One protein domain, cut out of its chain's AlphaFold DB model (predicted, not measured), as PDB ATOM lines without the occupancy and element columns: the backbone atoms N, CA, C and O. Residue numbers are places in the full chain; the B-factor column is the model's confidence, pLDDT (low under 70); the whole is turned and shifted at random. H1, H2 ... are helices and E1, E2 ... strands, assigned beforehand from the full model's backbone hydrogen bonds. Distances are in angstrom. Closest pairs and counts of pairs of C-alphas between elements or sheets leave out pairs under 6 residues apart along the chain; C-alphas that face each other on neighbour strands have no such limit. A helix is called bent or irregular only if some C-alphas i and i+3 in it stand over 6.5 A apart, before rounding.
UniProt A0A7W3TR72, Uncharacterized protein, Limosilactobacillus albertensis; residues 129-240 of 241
ATOM      1  N   GLU A 129     -31.312   7.773 -24.720       91.06
ATOM      2  CA  GLU A 129     -31.916   8.850 -25.502       91.06
ATOM      3  C   GLU A 129     -32.442   9.945 -24.567       91.06
ATOM      4  O   GLU A 129     -32.766   9.679 -23.403       91.06
ATOM      5  N   ILE A 130     -32.499  11.186 -25.054       93.38
ATOM      6  CA  ILE A 130     -33.005  12.339 -24.303       93.38
ATOM      7  C   ILE A 130     -34.378  12.703 -24.859       93.38
ATOM      8  O   ILE A 130     -34.566  12.762 -26.069       93.38
ATOM      9  N   TYR A 131     -35.332  12.980 -23.975       95.00
ATOM     10  CA  TYR A 131     -36.674  13.397 -24.366       95.00
ATOM     11  C   TYR A 131     -37.109  14.622 -23.578       95.00
ATOM     12  O   TYR A 131     -37.016  14.626 -22.350       95.00
ATOM     13  N   TYR A 132     -37.649  15.617 -24.271       95.00
ATOM     14  CA  TYR A 132     -38.584  16.563 -23.669       95.00
ATOM     15  C   TYR A 132     -39.953  15.892 -23.560       95.00
ATOM     16  O   TYR A 132     -40.327  15.101 -24.431       95.00
ATOM     17  N   TYR A 133     -40.700  16.185 -22.500       93.81
ATOM     18  CA  TYR A 133     -42.034  15.643 -22.303       93.81
ATOM     19  C   TYR A 133     -43.041  16.687 -21.835       93.81
ATOM     20  O   TYR A 133     -42.726  17.576 -21.048       93.81
ATOM     21  N   GLU A 134     -44.289  16.479 -22.247       92.81
ATOM     22  CA  GLU A 134     -45.488  17.125 -21.720       92.81
ATOM     23  C   GLU A 134     -46.452  16.037 -21.261       92.81
ATOM     24  O   GLU A 134     -46.834  15.155 -22.029       92.81
ATOM     25  N   LYS A 135     -46.831  16.064 -19.990       90.62
ATOM     26  CA  LYS A 135     -47.593  15.012 -19.332       90.62
ATOM     27  C   LYS A 135     -48.878  15.571 -18.744       90.62
ATOM     28  O   LYS A 135     -48.844  16.430 -17.864       90.62
ATOM     29  N   ASP A 136     -50.004  14.996 -19.135       90.88
ATOM     30  CA  ASP A 136     -51.303  15.359 -18.588       90.88
ATOM     31  C   ASP A 136     -51.419  14.930 -17.120       90.88
ATOM     32  O   ASP A 136     -51.159  13.780 -16.737       90.88
ATOM     33  N   ILE A 137     -51.850  15.864 -16.277       87.94
ATOM     34  CA  ILE A 137     -52.240  15.606 -14.897       87.94
ATOM     35  C   ILE A 137     -53.749  15.389 -14.895       87.94
ATOM     36  O   ILE A 137     -54.535  16.315 -15.096       87.94
ATOM     37  N   TRP A 138     -54.158  14.145 -14.667       87.50
ATOM     38  CA  TRP A 138     -55.562  13.758 -14.607       87.50
ATOM     39  C   TRP A 138     -56.124  13.938 -13.195       87.50
ATOM     40  O   TRP A 138     -55.512  13.531 -12.209       87.50
ATOM     41  N   GLY A 139     -57.318  14.513 -13.109       88.00
ATOM     42  CA  GLY A 139     -58.101  14.665 -11.887       88.00
ATOM     43  C   GLY A 139     -59.590  14.433 -12.147       88.00
ATOM     44  O   GLY A 139     -59.987  13.851 -13.158       88.00
ATOM     45  N   GLY A 140     -60.441  14.897 -11.230       88.19
ATOM     46  CA  GLY A 140     -61.881  14.628 -11.276       88.19
ATOM     47  C   GLY A 140     -62.249  13.286 -10.640       88.19
ATOM     48  O   GLY A 140     -61.519  12.756  -9.806       88.19
ATOM     49  N   THR A 141     -63.416  12.750 -10.996       89.62
ATOM     50  CA  THR A 141     -63.877  11.459 -10.456       89.62
ATOM     51  C   THR A 141     -63.501  10.329 -11.405       89.62
ATOM     52  O   THR A 141     -63.392  10.543 -12.607       89.62
ATOM     53  N   ARG A 142     -63.396   9.089 -10.909       82.50
ATOM     54  CA  ARG A 142     -63.123   7.912 -11.759       82.50
ATOM     55  C   ARG A 142     -64.113   7.762 -12.927       82.50
ATOM     56  O   ARG A 142     -63.758   7.202 -13.956       82.50
ATOM     57  N   ARG A 143     -65.357   8.230 -12.756       91.62
ATOM     58  CA  ARG A 143     -66.407   8.199 -13.789       91.62
ATOM     59  C   ARG A 143     -66.301   9.354 -14.788       91.62
ATOM     60  O   ARG A 143     -66.738   9.203 -15.920       91.62
ATOM     61  N   HIS A 144     -65.720  10.478 -14.373       89.50
ATOM     62  CA  HIS A 144     -65.563  11.687 -15.179       89.50
ATOM     63  C   HIS A 144     -64.137  12.231 -15.019       89.50
ATOM     64  O   HIS A 144     -63.938  13.243 -14.332       89.50
ATOM     65  N   PRO A 145     -63.137  11.526 -15.579       89.69
ATOM     66  CA  PRO A 145     -61.765  11.996 -15.559       89.69
ATOM     67  C   PRO A 145     -61.655  13.262 -16.408       89.69
ATOM     68  O   PRO A 145     -62.243  13.359 -17.486       89.69
ATOM     69  N   LYS A 146     -60.898  14.239 -15.918       92.50
ATOM     70  CA  LYS A 146     -60.579  15.464 -16.654       92.50
ATOM     71  C   LYS A 146     -59.117  15.821 -16.462       92.50
ATOM     72  O   LYS A 146     -58.557  15.577 -15.394       92.50
ATOM     73  N   ILE A 147     -58.516  16.425 -17.475       90.75
ATOM     74  CA  ILE A 147     -57.177  17.000 -17.360       90.75
ATOM     75  C   ILE A 147     -57.297  18.246 -16.475       90.75
ATOM     76  O   ILE A 147     -58.140  19.109 -16.717       90.75
ATOM     77  N   VAL A 148     -56.515  18.297 -15.398       92.38
ATOM     78  CA  VAL A 148     -56.500  19.404 -14.425       92.38
ATOM     79  C   VAL A 148     -55.216  20.227 -14.489       92.38
ATOM     80  O   VAL A 148     -55.121  21.257 -13.832       92.38
ATOM     81  N   GLY A 149     -54.244  19.790 -15.285       89.25
ATOM     82  CA  GLY A 149     -53.005  20.507 -15.538       89.25
ATOM     83  C   GLY A 149     -52.074  19.701 -16.433       89.25
ATOM     84  O   GLY A 149     -52.384  18.566 -16.802       89.25
ATOM     85  N   THR A 150     -50.919  20.284 -16.731       89.44
ATOM     86  CA  THR A 150     -49.873  19.661 -17.542       89.44
ATOM     87  C   THR A 150     -48.533  19.877 -16.851       89.44
ATOM     88  O   THR A 150     -48.219  20.981 -16.417       89.44
ATOM     89  N   GLU A 151     -47.769  18.802 -16.719       88.94
ATOM     90  CA  GLU A 151     -46.388  18.798 -16.241       88.94
ATOM     91  C   GLU A 151     -45.469  18.747 -17.461       88.94
ATOM     92  O   GLU A 151     -45.653  17.885 -18.316       88.94
ATOM     93  N   TYR A 152     -44.476  19.623 -17.537       89.88
ATOM     94  CA  TYR A 152     -43.454  19.583 -18.578       89.88
ATOM     95  C   TYR A 152     -42.071  19.403 -17.962       89.88
ATOM     96  O   TYR A 152     -41.832  19.754 -16.805       89.88
ATOM     97  N   GLY A 153     -41.158  18.826 -18.727       92.25
ATOM     98  CA  GLY A 153     -39.799  18.578 -18.277       92.25
ATOM     99  C   GLY A 153     -39.009  17.803 -19.311       92.25
ATOM    100  O   GLY A 153     -39.423  17.660 -20.458       92.25
ATOM    101  N   TYR A 154     -37.866  17.273 -18.900       94.12
ATOM    102  CA  TYR A 154     -37.093  16.379 -19.746       94.12
ATOM    103  C   TYR A 154     -36.595  15.174 -18.954       94.12
ATOM    104  O   TYR A 154     -36.523  15.188 -17.722       94.12
ATOM    105  N   GLY A 155     -36.277  14.101 -19.662       94.06
ATOM    106  CA  GLY A 155     -35.809  12.859 -19.077       94.06
ATOM    107  C   GLY A 155     -34.891  12.091 -20.010       94.06
ATOM    108  O   GLY A 155     -34.623  12.504 -21.138       94.06
ATOM    109  N   VAL A 156     -34.418  10.957 -19.510       93.94
ATOM    110  CA  VAL A 156     -33.614  10.000 -20.270       93.94
ATOM    111  C   VAL A 156     -34.294   8.648 -20.316       93.94
ATOM    112  O   VAL A 156     -34.825   8.186 -19.309       93.94
ATOM    113  N   ALA A 157     -34.253   7.990 -21.463       92.50
ATOM    114  CA  ALA A 157     -34.637   6.590 -21.595       92.50
ATOM    115  C   ALA A 157     -33.409   5.784 -22.001       92.50
ATOM    116  O   ALA A 157     -32.554   6.290 -22.718       92.50
ATOM    117  N   LYS A 158     -33.294   4.537 -21.543       89.62
ATOM    118  CA  LYS A 158     -32.304   3.628 -22.140       89.62
ATOM    119  C   LYS A 158     -32.775   3.290 -23.547       89.62
ATOM    120  O   LYS A 158     -33.962   3.042 -23.708       89.62
ATOM    121  N   SER A 159     -31.869   3.170 -24.510       81.69
ATOM    122  CA  SER A 159     -32.227   2.879 -25.911       81.69
ATOM    123  C   SER A 159     -33.022   1.570 -26.076       81.69
ATOM    124  O   SER A 159     -33.758   1.387 -27.036       81.69
ATOM    125  N   SER A 160     -32.916   0.648 -25.113       80.19
ATOM    126  CA  SER A 160     -33.662  -0.615 -25.060       80.19
ATOM    127  C   SER A 160     -34.929  -0.582 -24.189       80.19
ATOM    128  O   SER A 160     -35.530  -1.627 -23.942       80.19
ATOM    129  N   SER A 161     -35.333   0.581 -23.670       85.81
ATOM    130  CA  SER A 161     -36.419   0.711 -22.695       85.81
ATOM    131  C   SER A 161     -37.433   1.773 -23.093       85.81
ATOM    132  O   SER A 161     -37.088   2.894 -23.439       85.81
ATOM    133  N   SER A 162     -38.716   1.460 -22.917       90.44
ATOM    134  CA  SER A 162     -39.809   2.429 -23.071       90.44
ATOM    135  C   SER A 162     -40.046   3.285 -21.817       90.44
ATOM    136  O   SER A 162     -41.071   3.960 -21.709       90.44
ATOM    137  N   GLN A 163     -39.147   3.215 -20.831       94.00
ATOM    138  CA  GLN A 163     -39.240   3.964 -19.582       94.00
ATOM    139  C   GLN A 163     -38.422   5.252 -19.667       94.00
ATOM    140  O   GLN A 163     -37.195   5.222 -19.746       94.00
ATOM    141  N   LEU A 164     -39.123   6.376 -19.586       93.94
ATOM    142  CA  LEU A 164     -38.562   7.709 -19.466       93.94
ATOM    143  C   LEU A 164     -38.306   8.035 -17.995       93.94
ATOM    144  O   LEU A 164     -39.246   8.125 -17.206       93.94
ATOM    145  N   TYR A 165     -37.047   8.247 -17.640       93.44
ATOM    146  CA  TYR A 165     -36.613   8.655 -16.311       93.44
ATOM    147  C   TYR A 165     -36.445  10.177 -16.274       93.44
ATOM    148  O   TYR A 165     -35.485  10.703 -16.847       93.44
ATOM    149  N   PRO A 166     -37.376  10.905 -15.643       92.81
ATOM    150  CA  PRO A 166     -37.364  12.362 -15.646       92.81
ATOM    151  C   PRO A 166     -36.187  12.929 -14.831       92.81
ATOM    152  O   PRO A 166     -35.794  12.383 -13.797       92.81
ATOM    153  N   VAL A 167     -35.602  14.036 -15.298       91.12
ATOM    154  CA  VAL A 167     -34.547  14.766 -14.586       91.12
ATOM    155  C   VAL A 167     -35.183  15.861 -13.733       91.12
ATOM    156  O   VAL A 167     -35.921  16.703 -14.224       91.12
ATOM    157  N   VAL A 168     -34.883  15.859 -12.434       80.50
ATOM    158  CA  VAL A 168     -35.542  16.736 -11.451       80.50
ATOM    159  C   VAL A 168     -35.007  18.173 -11.531       80.50
ATOM    160  O   VAL A 168     -33.918  18.466 -11.033       80.50
ATOM    161  N   VAL A 169     -35.760  19.111 -12.101       67.00
ATOM    162  CA  VAL A 169     -35.343  20.518 -12.249       67.00
ATOM    163  C   VAL A 169     -35.948  21.409 -11.146       67.00
ATOM    164  O   VAL A 169     -36.847  22.170 -11.417       67.00
ATOM    165  N   GLU A 170     -35.409  21.309  -9.916       56.25
ATOM    166  CA  GLU A 170     -35.676  22.156  -8.710       56.25
ATOM    167  C   GLU A 170     -37.120  22.266  -8.176       56.25
ATOM    168  O   GLU A 170     -38.058  22.495  -8.916       56.25
ATOM    169  N   GLY A 171     -37.249  22.201  -6.840       53.22
ATOM    170  CA  GLY A 171     -38.333  22.792  -6.032       53.22
ATOM    171  C   GLY A 171     -39.741  22.202  -6.132       53.22
ATOM    172  O   GLY A 171     -40.468  22.217  -5.141       53.22
ATOM    173  N   ASP A 172     -40.120  21.671  -7.283       50.78
ATOM    174  CA  ASP A 172     -41.488  21.272  -7.549       50.78
ATOM    175  C   ASP A 172     -41.757  19.830  -7.116       50.78
ATOM    176  O   ASP A 172     -40.885  18.959  -7.141       50.78
ATOM    177  N   ASN A 173     -43.012  19.558  -6.750       53.41
ATOM    178  CA  ASN A 173     -43.558  18.232  -6.422       53.41
ATOM    179  C   ASN A 173     -43.520  17.242  -7.615       53.41
ATOM    180  O   ASN A 173     -44.300  16.291  -7.661       53.41
ATOM    181  N   TYR A 174     -42.673  17.484  -8.615       54.50
ATOM    182  CA  TYR A 174     -42.606  16.758  -9.868       54.50
ATOM    183  C   TYR A 174     -41.155  16.607 -10.336       54.50
ATOM    184  O   TYR A 174     -40.349  17.524 -10.182       54.50
ATOM    185  N   PRO A 175     -40.805  15.462 -10.938       57.78
ATOM    186  CA  PRO A 175     -41.628  14.268 -11.151       57.78
ATOM    187  C   PRO A 175     -41.894  13.483  -9.849       57.78
ATOM    188  O   PRO A 175     -40.979  13.150  -9.102       57.78
ATOM    189  N   ASN A 176     -43.158  13.115  -9.604       59.38
ATOM    190  CA  ASN A 176     -43.577  12.291  -8.454       59.38
ATOM    191  C   ASN A 176     -43.459  10.774  -8.716       59.38
ATOM    192  O   ASN A 176     -43.818   9.951  -7.873       59.38
ATOM    193  N   LYS A 177     -43.012  10.386  -9.916       61.91
ATOM    194  CA  LYS A 177     -42.800   8.990 -10.315       61.91
ATOM    195  C   LYS A 177     -41.331   8.750 -10.629       61.91
ATOM    196  O   LYS A 177     -40.651   9.624 -11.152       61.91
ATOM    197  N   SER A 178     -40.888   7.519 -10.384       80.50
ATOM    198  CA  SER A 178     -39.556   7.046 -10.773       80.50
ATOM    199  C   SER A 178     -39.368   6.981 -12.293       80.50
ATOM    200  O   SER A 178     -38.242   7.133 -12.757       80.50
ATOM    201  N   TYR A 179     -40.448   6.781 -13.060       91.12
ATOM    202  CA  TYR A 179     -40.439   6.801 -14.524       91.12
ATOM    203  C   TYR A 179     -41.829   7.089 -15.129       91.12
ATOM    204  O   TYR A 179     -42.870   6.926 -14.480       91.12
ATOM    205  N   TYR A 180     -41.841   7.456 -16.411       91.50
ATOM    206  CA  TYR A 180     -43.010   7.534 -17.290       91.50
ATOM    207  C   TYR A 180     -42.884   6.533 -18.448       91.50
ATOM    208  O   TYR A 180     -41.782   6.192 -18.857       91.50
ATOM    209  N   SER A 181     -44.002   6.034 -18.979       92.38
ATOM    210  CA  SER A 181     -43.998   5.219 -20.201       92.38
ATOM    211  C   SER A 181     -43.987   6.140 -21.417       92.38
ATOM    212  O   SER A 181     -44.956   6.872 -21.586       92.38
ATOM    213  N   LEU A 182     -42.949   6.081 -22.260       90.81
ATOM    214  CA  LEU A 182     -42.774   6.950 -23.440       90.81
ATOM    215  C   LEU A 182     -44.001   6.971 -24.361       90.81
ATOM    216  O   LEU A 182     -44.394   8.018 -24.855       90.81
ATOM    217  N   PHE A 183     -44.642   5.817 -24.537       88.00
ATOM    218  CA  PHE A 183     -45.775   5.642 -25.452       88.00
ATOM    219  C   PHE A 183     -47.134   5.670 -24.740       88.00
ATOM    220  O   PHE A 183     -48.118   5.114 -25.225       88.00
ATOM    221  N   GLY A 184     -47.193   6.238 -23.534       88.19
ATOM    222  CA  GLY A 184     -48.450   6.382 -22.811       88.19
ATOM    223  C   GLY A 184     -49.326   7.469 -23.434       88.19
ATOM    224  O   GLY A 184     -48.858   8.569 -23.684       88.19
ATOM    225  N   ASN A 185     -50.632   7.230 -23.560       88.31
ATOM    226  CA  ASN A 185     -51.584   8.227 -24.089       88.31
ATOM    227  C   ASN A 185     -51.687   9.523 -23.254       88.31
ATOM    228  O   ASN A 185     -52.380  10.452 -23.646       88.31
ATOM    229  N   TYR A 186     -51.058   9.558 -22.078       88.50
ATOM    230  CA  TYR A 186     -51.057  10.681 -21.140       88.50
ATOM    231  C   TYR A 186     -49.786  11.541 -21.237       88.50
ATOM    232  O   TYR A 186     -49.632  12.476 -20.451       88.50
ATOM    233  N   ILE A 187     -48.845  11.193 -22.120       92.44
ATOM    234  CA  ILE A 187     -47.574  11.894 -22.285       92.44
ATOM    235  C   ILE A 187     -47.283  12.095 -23.772       92.44
ATOM    236  O   ILE A 187     -47.467  11.197 -24.589       92.44
ATOM    237  N   LYS A 188     -46.839  13.296 -24.120       94.38
ATOM    238  CA  LYS A 188     -46.272  13.633 -25.423       94.38
ATOM    239  C   LYS A 188     -44.779  13.816 -25.238       94.38
ATOM    240  O   LYS A 188     -44.360  14.409 -24.245       94.38
ATOM    241  N   THR A 189     -43.986  13.309 -26.169       94.50
ATOM    242  CA  THR A 189     -42.527  13.343 -26.062       94.50
ATOM    243  C   THR A 189     -41.896  13.793 -27.366       94.50
ATOM    244  O   THR A 189     -42.285  13.311 -28.429       94.50
ATOM    245  N   THR A 190     -40.876  14.638 -27.264       94.94
ATOM    246  CA  THR A 190     -40.006  15.024 -28.379       94.94
ATOM    247  C   THR A 190     -38.617  14.487 -28.091       94.94
ATOM    248  O   THR A 190     -38.050  14.779 -27.035       94.94
ATOM    249  N   GLN A 191     -38.092  13.660 -28.995       93.19
ATOM    250  CA  GLN A 191     -36.753  13.100 -28.865       93.19
ATOM    251  C   GLN A 191     -35.708  14.133 -29.268       93.19
ATOM    252  O   GLN A 191     -35.857  14.805 -30.284       93.19
ATOM    253  N   TYR A 192     -34.646  14.194 -28.481       91.19
ATOM    254  CA  TYR A 192     -33.438  14.950 -28.749       91.19
ATOM    255  C   TYR A 192     -32.271  13.985 -28.792       91.19
ATOM    256  O   TYR A 192     -32.166  13.046 -27.992       91.19
ATOM    257  N   SER A 193     -31.362  14.229 -29.713       83.31
ATOM    258  CA  SER A 193     -30.172  13.426 -29.824       83.31
ATOM    259  C   SER A 193     -29.183  13.727 -28.715       83.31
ATOM    260  O   SER A 193     -28.637  12.827 -28.086       83.31
ATOM    261  N   SER A 194     -28.983  15.001 -28.399       88.12
ATOM    262  CA  SER A 194     -27.978  15.436 -27.437       88.12
ATOM    263  C   SER A 194     -28.565  16.398 -26.422       88.12
ATOM    264  O   SER A 194     -29.586  17.052 -26.641       88.12
ATOM    265  N   TYR A 195     -27.881  16.529 -25.287       91.50
ATOM    266  CA  TYR A 195     -28.270  17.527 -24.300       91.50
ATOM    267  C   TYR A 195     -28.085  18.942 -24.861       91.50
ATOM    268  O   TYR A 195     -28.830  19.848 -24.500       91.50
ATOM    269  N   LEU A 196     -27.105  19.134 -25.753       91.50
ATOM    270  CA  LEU A 196     -26.868  20.415 -26.419       91.50
ATOM    271  C   LEU A 196     -27.994  20.791 -27.386       91.50
ATOM    272  O   LEU A 196     -28.348  21.965 -27.466       91.50
ATOM    273  N   GLU A 197     -28.565  19.809 -28.077       91.25
ATOM    274  CA  GLU A 197     -29.741  20.014 -28.918       91.25
ATOM    275  C   GLU A 197     -30.966  20.364 -28.068       91.25
ATOM    276  O   GLU A 197     -31.604  21.382 -28.320       91.25
ATOM    277  N   LEU A 198     -31.219  19.620 -26.983       93.75
ATOM    278  CA  LEU A 198     -32.310  19.929 -26.053       93.75
ATOM    279  C   LEU A 198     -32.237  21.380 -25.555       93.75
ATOM    280  O   LEU A 198     -33.227  22.098 -25.609       93.75
ATOM    281  N   ILE A 199     -31.076  21.839 -25.075       94.31
ATOM    282  CA  ILE A 199     -30.949  23.197 -24.508       94.31
ATOM    283  C   ILE A 199     -30.962  24.309 -25.566       94.31
ATOM    284  O   ILE A 199     -31.047  25.487 -25.202       94.31
ATOM    285  N   LYS A 200     -30.820  23.966 -26.854       92.94
ATOM    286  CA  LYS A 200     -30.980  24.916 -27.960       92.94
ATOM    287  C   LYS A 200     -32.437  25.368 -28.040       92.94
ATOM    288  O   LYS A 200     -32.673  26.575 -28.134       92.94
ATOM    289  N   ASP A 201     -33.358  24.416 -27.912       93.06
ATOM    290  CA  ASP A 201     -34.805  24.635 -27.971       93.06
ATOM    291  C   ASP A 201     -35.390  24.986 -26.591       93.06
ATOM    292  O   ASP A 201     -36.254  25.852 -26.483       93.06
ATOM    293  N   HIS A 202     -34.845  24.390 -25.528       92.25
ATOM    294  CA  HIS A 202     -35.308  24.510 -24.144       92.25
ATOM    295  C   HIS A 202     -34.213  25.073 -23.229       92.25
ATOM    296  O   HIS A 202     -33.566  24.367 -22.440       92.25
ATOM    297  N   ARG A 203     -33.963  26.382 -23.344       92.44
ATOM    298  CA  ARG A 203     -32.883  27.077 -22.617       92.44
ATOM    299  C   ARG A 203     -33.023  27.006 -21.098       92.44
ATOM    300  O   ARG A 203     -32.010  27.098 -20.400       92.44
ATOM    301  N   GLU A 204     -34.236  26.824 -20.590       90.62
ATOM    302  CA  GLU A 204     -34.557  26.611 -19.179       90.62
ATOM    303  C   GLU A 204     -33.782  25.433 -18.569       90.62
ATOM    304  O   GLU A 204     -33.432  25.464 -17.390       90.62
ATOM    305  N   PHE A 205     -33.402  24.436 -19.374       91.75
ATOM    306  CA  PHE A 205     -32.647  23.285 -18.891       91.75
ATOM    307  C   PHE A 205     -31.135  23.496 -18.898       91.75
ATOM    308  O   PHE A 205     -30.421  22.629 -18.412       91.75
ATOM    309  N   LYS A 206     -30.592  24.625 -19.366       91.19
ATOM    310  CA  LYS A 206     -29.138  24.817 -19.553       91.19
ATOM    311  C   LYS A 206     -28.279  24.457 -18.328       91.19
ATOM    312  O   LYS A 206     -27.195  23.894 -18.490       91.19
ATOM    313  N   SER A 207     -28.755  24.731 -17.114       90.25
ATOM    314  CA  SER A 207     -28.046  24.494 -15.844       90.25
ATOM    315  C   SER A 207     -28.213  23.077 -15.266       90.25
ATOM    316  O   SER A 207     -27.747  22.796 -14.162       90.25
ATOM    317  N   THR A 208     -28.846  22.149 -15.990       91.88
ATOM    318  CA  THR A 208     -29.294  20.856 -15.438       91.88
ATOM    319  C   THR A 208     -28.404  19.659 -15.795       91.88
ATOM    320  O   THR A 208     -28.655  18.544 -15.337       91.88
ATOM    321  N   LYS A 209     -27.286  19.865 -16.510       91.06
ATOM    322  CA  LYS A 209     -26.363  18.792 -16.942       91.06
ATOM    323  C   LYS A 209     -25.867  17.910 -15.793       91.06
ATOM    324  O   LYS A 209     -25.770  16.695 -15.942       91.06
ATOM    325  N   LEU A 210     -25.578  18.492 -14.628       90.12
ATOM    326  CA  LEU A 210     -25.171  17.716 -13.449       90.12
ATOM    327  C   LEU A 210     -26.278  16.766 -12.977       90.12
ATOM    328  O   LEU A 210     -25.996  15.637 -12.573       90.12
ATOM    329  N   LYS A 211     -27.533  17.205 -13.066       91.19
ATOM    330  CA  LYS A 211     -28.705  16.415 -12.689       91.19
ATOM    331  C   LYS A 211     -28.954  15.298 -13.697       91.19
ATOM    332  O   LYS A 211     -29.112  14.155 -13.283       91.19
ATOM    333  N   LEU A 212     -28.841  15.595 -14.994       91.94
ATOM    334  CA  LEU A 212     -28.841  14.590 -16.063       91.94
ATOM    335  C   LEU A 212     -27.796  13.495 -15.802       91.94
ATOM    336  O   LEU A 212     -28.118  12.309 -15.792       91.94
ATOM    337  N   ASN A 213     -26.552  13.890 -15.518       91.31
ATOM    338  CA  ASN A 213     -25.473  12.943 -15.243       91.31
ATOM    339  C   ASN A 213     -25.760  12.081 -14.001       91.31
ATOM    340  O   ASN A 213     -25.387  10.909 -13.972       91.31
ATOM    341  N   LYS A 214     -26.413  12.642 -12.974       90.69
ATOM    342  CA  LYS A 214     -26.835  11.896 -11.780       90.69
ATOM    343  C   LYS A 214     -27.904  10.855 -12.123       90.69
ATOM    344  O   LYS A 214     -27.768   9.706 -11.703       90.69
ATOM    345  N   THR A 215     -28.910  11.229 -12.913       90.56
ATOM    346  CA  THR A 215     -29.953  10.309 -13.386       90.56
ATOM    347  C   THR A 215     -29.342   9.177 -14.213       90.56
ATOM    348  O   THR A 215     -29.557   8.014 -13.895       90.56
ATOM    349  N   LEU A 216     -28.475   9.476 -15.182       90.50
ATOM    350  CA  LEU A 216     -27.803   8.454 -15.998       90.50
ATOM    351  C   LEU A 216     -26.976   7.467 -15.161       90.50
ATOM    352  O   LEU A 216     -27.107   6.255 -15.326       90.50
ATOM    353  N   LYS A 217     -26.206   7.966 -14.185       89.19
ATOM    354  CA  LYS A 217     -25.453   7.106 -13.258       89.19
ATOM    355  C   LYS A 217     -26.362   6.172 -12.457       89.19
ATOM    356  O   LYS A 217     -26.021   5.005 -12.308       89.19
ATOM    357  N   SER A 218     -27.522   6.643 -11.987       87.75
ATOM    358  CA  SER A 218     -28.492   5.777 -11.287       87.75
ATOM    359  C   SER A 218     -29.080   4.672 -12.168       87.75
ATOM    360  O   SER A 218     -29.555   3.664 -11.656       87.75
ATOM    361  N   LEU A 219     -29.004   4.830 -13.491       85.88
ATOM    362  CA  LEU A 219     -29.444   3.840 -14.468       85.88
ATOM    363  C   LEU A 219     -28.320   2.893 -14.911       85.88
ATOM    364  O   LEU A 219     -28.562   2.059 -15.785       85.88
ATOM    365  N   ASN A 220     -27.122   2.989 -14.322       86.56
ATOM    366  CA  ASN A 220     -25.903   2.320 -14.789       86.56
ATOM    367  C   ASN A 220     -25.557   2.669 -16.245       86.56
ATOM    368  O   ASN A 220     -25.075   1.823 -16.991       86.56
ATOM    369  N   VAL A 221     -25.824   3.914 -16.645       85.81
ATOM    370  CA  VAL A 221     -25.471   4.446 -17.961       85.81
ATOM    371  C   VAL A 221     -24.356   5.469 -17.805       85.81
ATOM    372  O   VAL A 221     -24.417   6.348 -16.938       85.81
ATOM    373  N   THR A 222     -23.330   5.371 -18.650       85.62
ATOM    374  CA  THR A 222     -22.211   6.316 -18.617       85.62
ATOM    375  C   THR A 222     -22.627   7.647 -19.253       85.62
ATOM    376  O   THR A 222     -22.980   7.667 -20.430       85.62
ATOM    377  N   PRO A 223     -22.594   8.775 -18.514       86.62
ATOM    378  CA  PRO A 223     -22.935  10.070 -19.090       86.62
ATOM    379  C   PRO A 223     -21.880  10.535 -20.092       86.62
ATOM    380  O   PRO A 223     -20.682  10.428 -19.818       86.62
ATOM    381  N   LEU A 224     -22.319  11.144 -21.195       84.81
ATOM    382  CA  LEU A 224     -21.412  11.778 -22.149       84.81
ATOM    383  C   LEU A 224     -20.738  13.019 -21.545       84.81
ATOM    384  O   LEU A 224     -21.379  13.858 -20.890       84.81
ATOM    385  N   THR A 225     -19.437  13.148 -21.807       83.69
ATOM    386  CA  THR A 225     -18.659  14.358 -21.521       83.69
ATOM    387  C   THR A 225     -19.105  15.516 -22.416       83.69
ATOM    388  O   THR A 225     -19.715  15.318 -23.463       83.69
ATOM    389  N   LEU A 226     -18.762  16.753 -22.041       81.12
ATOM    390  CA  LEU A 226     -19.081  17.923 -22.870       81.12
ATOM    391  C   LEU A 226     -18.427  17.868 -24.260       81.12
ATOM    392  O   LEU A 226     -19.010  18.377 -25.210       81.12
ATOM    393  N   SER A 227     -17.239  17.266 -24.381       80.38
ATOM    394  CA  SER A 227     -16.572  17.096 -25.677       80.38
ATOM    395  C   SER A 227     -17.350  16.134 -26.573       80.38
ATOM    396  O   SER A 227     -17.629  16.459 -27.720       80.38
ATOM    397  N   GLN A 228     -17.778  14.998 -26.015       82.38
ATOM    398  CA  GLN A 228     -18.573  13.995 -26.731       82.38
ATOM    399  C   GLN A 228     -19.955  14.532 -27.129       82.38
ATOM    400  O   GLN A 228     -20.412  14.297 -28.242       82.38
ATOM    401  N   GLU A 229     -20.609  15.305 -26.256       83.19
ATOM    402  CA  GLU A 229     -21.881  15.974 -26.578       83.19
ATOM    403  C   GLU A 229     -21.726  16.961 -27.747       83.19
ATOM    404  O   GLU A 229     -22.594  17.020 -28.612       83.19
ATOM    405  N   LYS A 230     -20.619  17.719 -27.801       83.94
ATOM    406  CA  LYS A 230     -20.331  18.652 -28.905       83.94
ATOM    407  C   LYS A 230     -20.060  17.932 -30.218       83.94
ATOM    408  O   LYS A 230     -20.609  18.322 -31.240       83.94
ATOM    409  N   GLU A 231     -19.214  16.907 -30.188       81.44
ATOM    410  CA  GLU A 231     -18.897  16.113 -31.377       81.44
ATOM    411  C   GLU A 231     -20.169  15.520 -31.984       81.44
ATOM    412  O   GLU A 231     -20.386  15.595 -33.189       81.44
ATOM    413  N   ARG A 232     -21.055  15.009 -31.129       76.19
ATOM    414  CA  ARG A 232     -22.346  14.490 -31.548       76.19
ATOM    415  C   ARG A 232     -23.259  15.560 -32.138       76.19
ATOM    416  O   ARG A 232     -23.796  15.359 -33.222       76.19
ATOM    417  N   PHE A 233     -23.428  16.676 -31.430       80.94
ATOM    418  CA  PHE A 233     -24.222  17.796 -31.922       80.94
ATOM    419  C   PHE A 233     -23.733  18.235 -33.310       80.94
ATOM    420  O   PHE A 233     -24.545  18.490 -34.189       80.94
ATOM    421  N   ASN A 234     -22.421  18.253 -33.548       81.06
ATOM    422  CA  ASN A 234     -21.869  18.589 -34.859       81.06
ATOM    423  C   ASN A 234     -22.154  17.509 -35.916       81.06
ATOM    424  O   ASN A 234     -22.665  17.854 -36.976       81.06
ATOM    425  N   LYS A 235     -21.910  16.220 -35.626       75.00
ATOM    426  CA  LYS A 235     -22.142  15.111 -36.578       75.00
ATOM    427  C   LYS A 235     -23.567  15.085 -37.130       75.00
ATOM    428  O   LYS A 235     -23.764  14.842 -38.315       75.00
ATOM    429  N   GLU A 236     -24.558  15.340 -36.287       68.25
ATOM    430  CA  GLU A 236     -25.958  15.301 -36.712       68.25
ATOM    431  C   GLU A 236     -26.398  16.564 -37.466       68.25
ATOM    432  O   GLU A 236     -27.269  16.485 -38.327       68.25
ATOM    433  N   ASN A 237     -25.756  17.711 -37.215       67.62
ATOM    434  CA  ASN A 237     -25.984  18.931 -37.996       67.62
ATOM    435  C   ASN A 237     -25.206  18.941 -39.331       67.62
ATOM    436  O   ASN A 237     -25.607  19.640 -40.257       67.62
ATOM    437  N   GLU A 238     -24.119  18.171 -39.456       63.22
ATOM    438  CA  GLU A 238     -23.345  18.023 -40.702       63.22
ATOM    439  C   GLU A 238     -23.988  17.041 -41.700       63.22
ATOM    440  O   GLU A 238     -23.754  17.154 -42.899       63.22
ATOM    441  N   GLY A 239     -24.850  16.124 -41.243       53.19
ATOM    442  CA  GLY A 239     -25.590  15.180 -42.095       53.19
ATOM    443  C   GLY A 239     -26.859  15.737 -42.763       53.19
ATOM    444  O   GLY A 239     -27.615  14.963 -43.345       53.19
ATOM    445  N   ALA A 240     -27.123  17.044 -42.654       46.31
ATOM    446  CA  ALA A 240     -28.355  17.694 -43.117       46.31
ATOM    447  C   ALA A 240     -28.216  18.480 -44.445       46.31
ATOM    448  O   ALA A 240     -29.077  19.311 -44.744       46.31
TER     449      ALA A 240
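AT A GLANCE: This is residues 129 to 240 of the 241 residues of an uncharacterized protein of Limosilactobacillus albertensis (UniProt A0A7W3TR72). A strongly twisted antiparallel sheet of four strands is drawn out at one end into a long arm, the far part of the hairpin E1 and E2 around residues 138 to 147, while helices H1 and H2 pack on the sheet toward its other end. H3 packs on H1 beyond the sheet, at the end away from the arm. The printed part has 112 residues, with four named strands and then three named helices along the chain, E1 E2 E3 E4 H1 H2 H3; the sheet's order is E3 E2 E1 E4, and the class is mixed, helices and strands. The whole is compact by its radius of gyration of the C-alphas, 15.2 A, yet elongated in outline, spanning 51 by 31 by 28 A.

IN THESE COORDINATES: E1, residues 129 to 141, begins with C-alpha 129 at (-31.916, 8.850, -25.502), measures 35.4 A and bends by 55 degrees at residue 132. E2, residues 144 to 158, measures 34.9 A and bends by 82 degrees at residue 153. E3 is residues 163 to 166 and E4 residues 187 to 192. H1 is residues 195 to 201. H2, residues 203 to 218, measures 24.5 A; it is irregular, with C-alphas 207 and 210 7.7 A apart, and has a kink of 57 degrees near residue 210. H3, residues 226 to 238, measures 18.3 A and ends with C-alpha 238 at (-23.345, 18.023, -40.702).

HOW THE PARTS SIT: E1, E2 and E3 form a meander, each strand the antiparallel neighbour of the one before; with E4 beside E1 it is a Greek key, the fourth strand the antiparallel neighbour of the first. In the hairpin E1 and E2, N 135 and O 151 are 2.7 A apart; in the hairpin E2 and E3, N 165 and O 156 are 2.8 A apart; between E1 and E4, N 190 and O 132 are 2.9 A apart, each within hydrogen-bond range. H1 and H2 make two layers with the sheet, helices on one face of it, at heights over the sheet of 9.4 A and 9.1 A. H2 runs across the strands, at 68 degrees to E2 on the local plane. H1 and H2, a helical hairpin, touch at a shallow tilt of 27 degrees, opposite ways, through residues 205 to 209 of H2 alone; the closest C-alphas, of Ile 199 and Lys 206, are 5.5 A apart. H3 is not on the sheet; its residues 229 to 233 alone touch H1 at a steep tilt of 58 degrees, the closest C-alphas being those of Leu 196 and Phe 233, 6.6 A apart. Every O i to N i+4 pair is within hydrogen-bond range in H3, against 2 of 3 in H1 and 7 of 12 in H2.

THE WHOLE: The two C-alphas farthest apart, of Arg 143 and Ser 227, are 52.0 A from each other. The printed part has no cut. The link from E3 to E4, residues 167 to 186, is long; within it residues 180 to 181 pair antiparallel with residues 163 to 164 of E3. Mean pLDDT of the printed part is 85.3, and it is under 70 in residues 169 to 177 and 236 to 240.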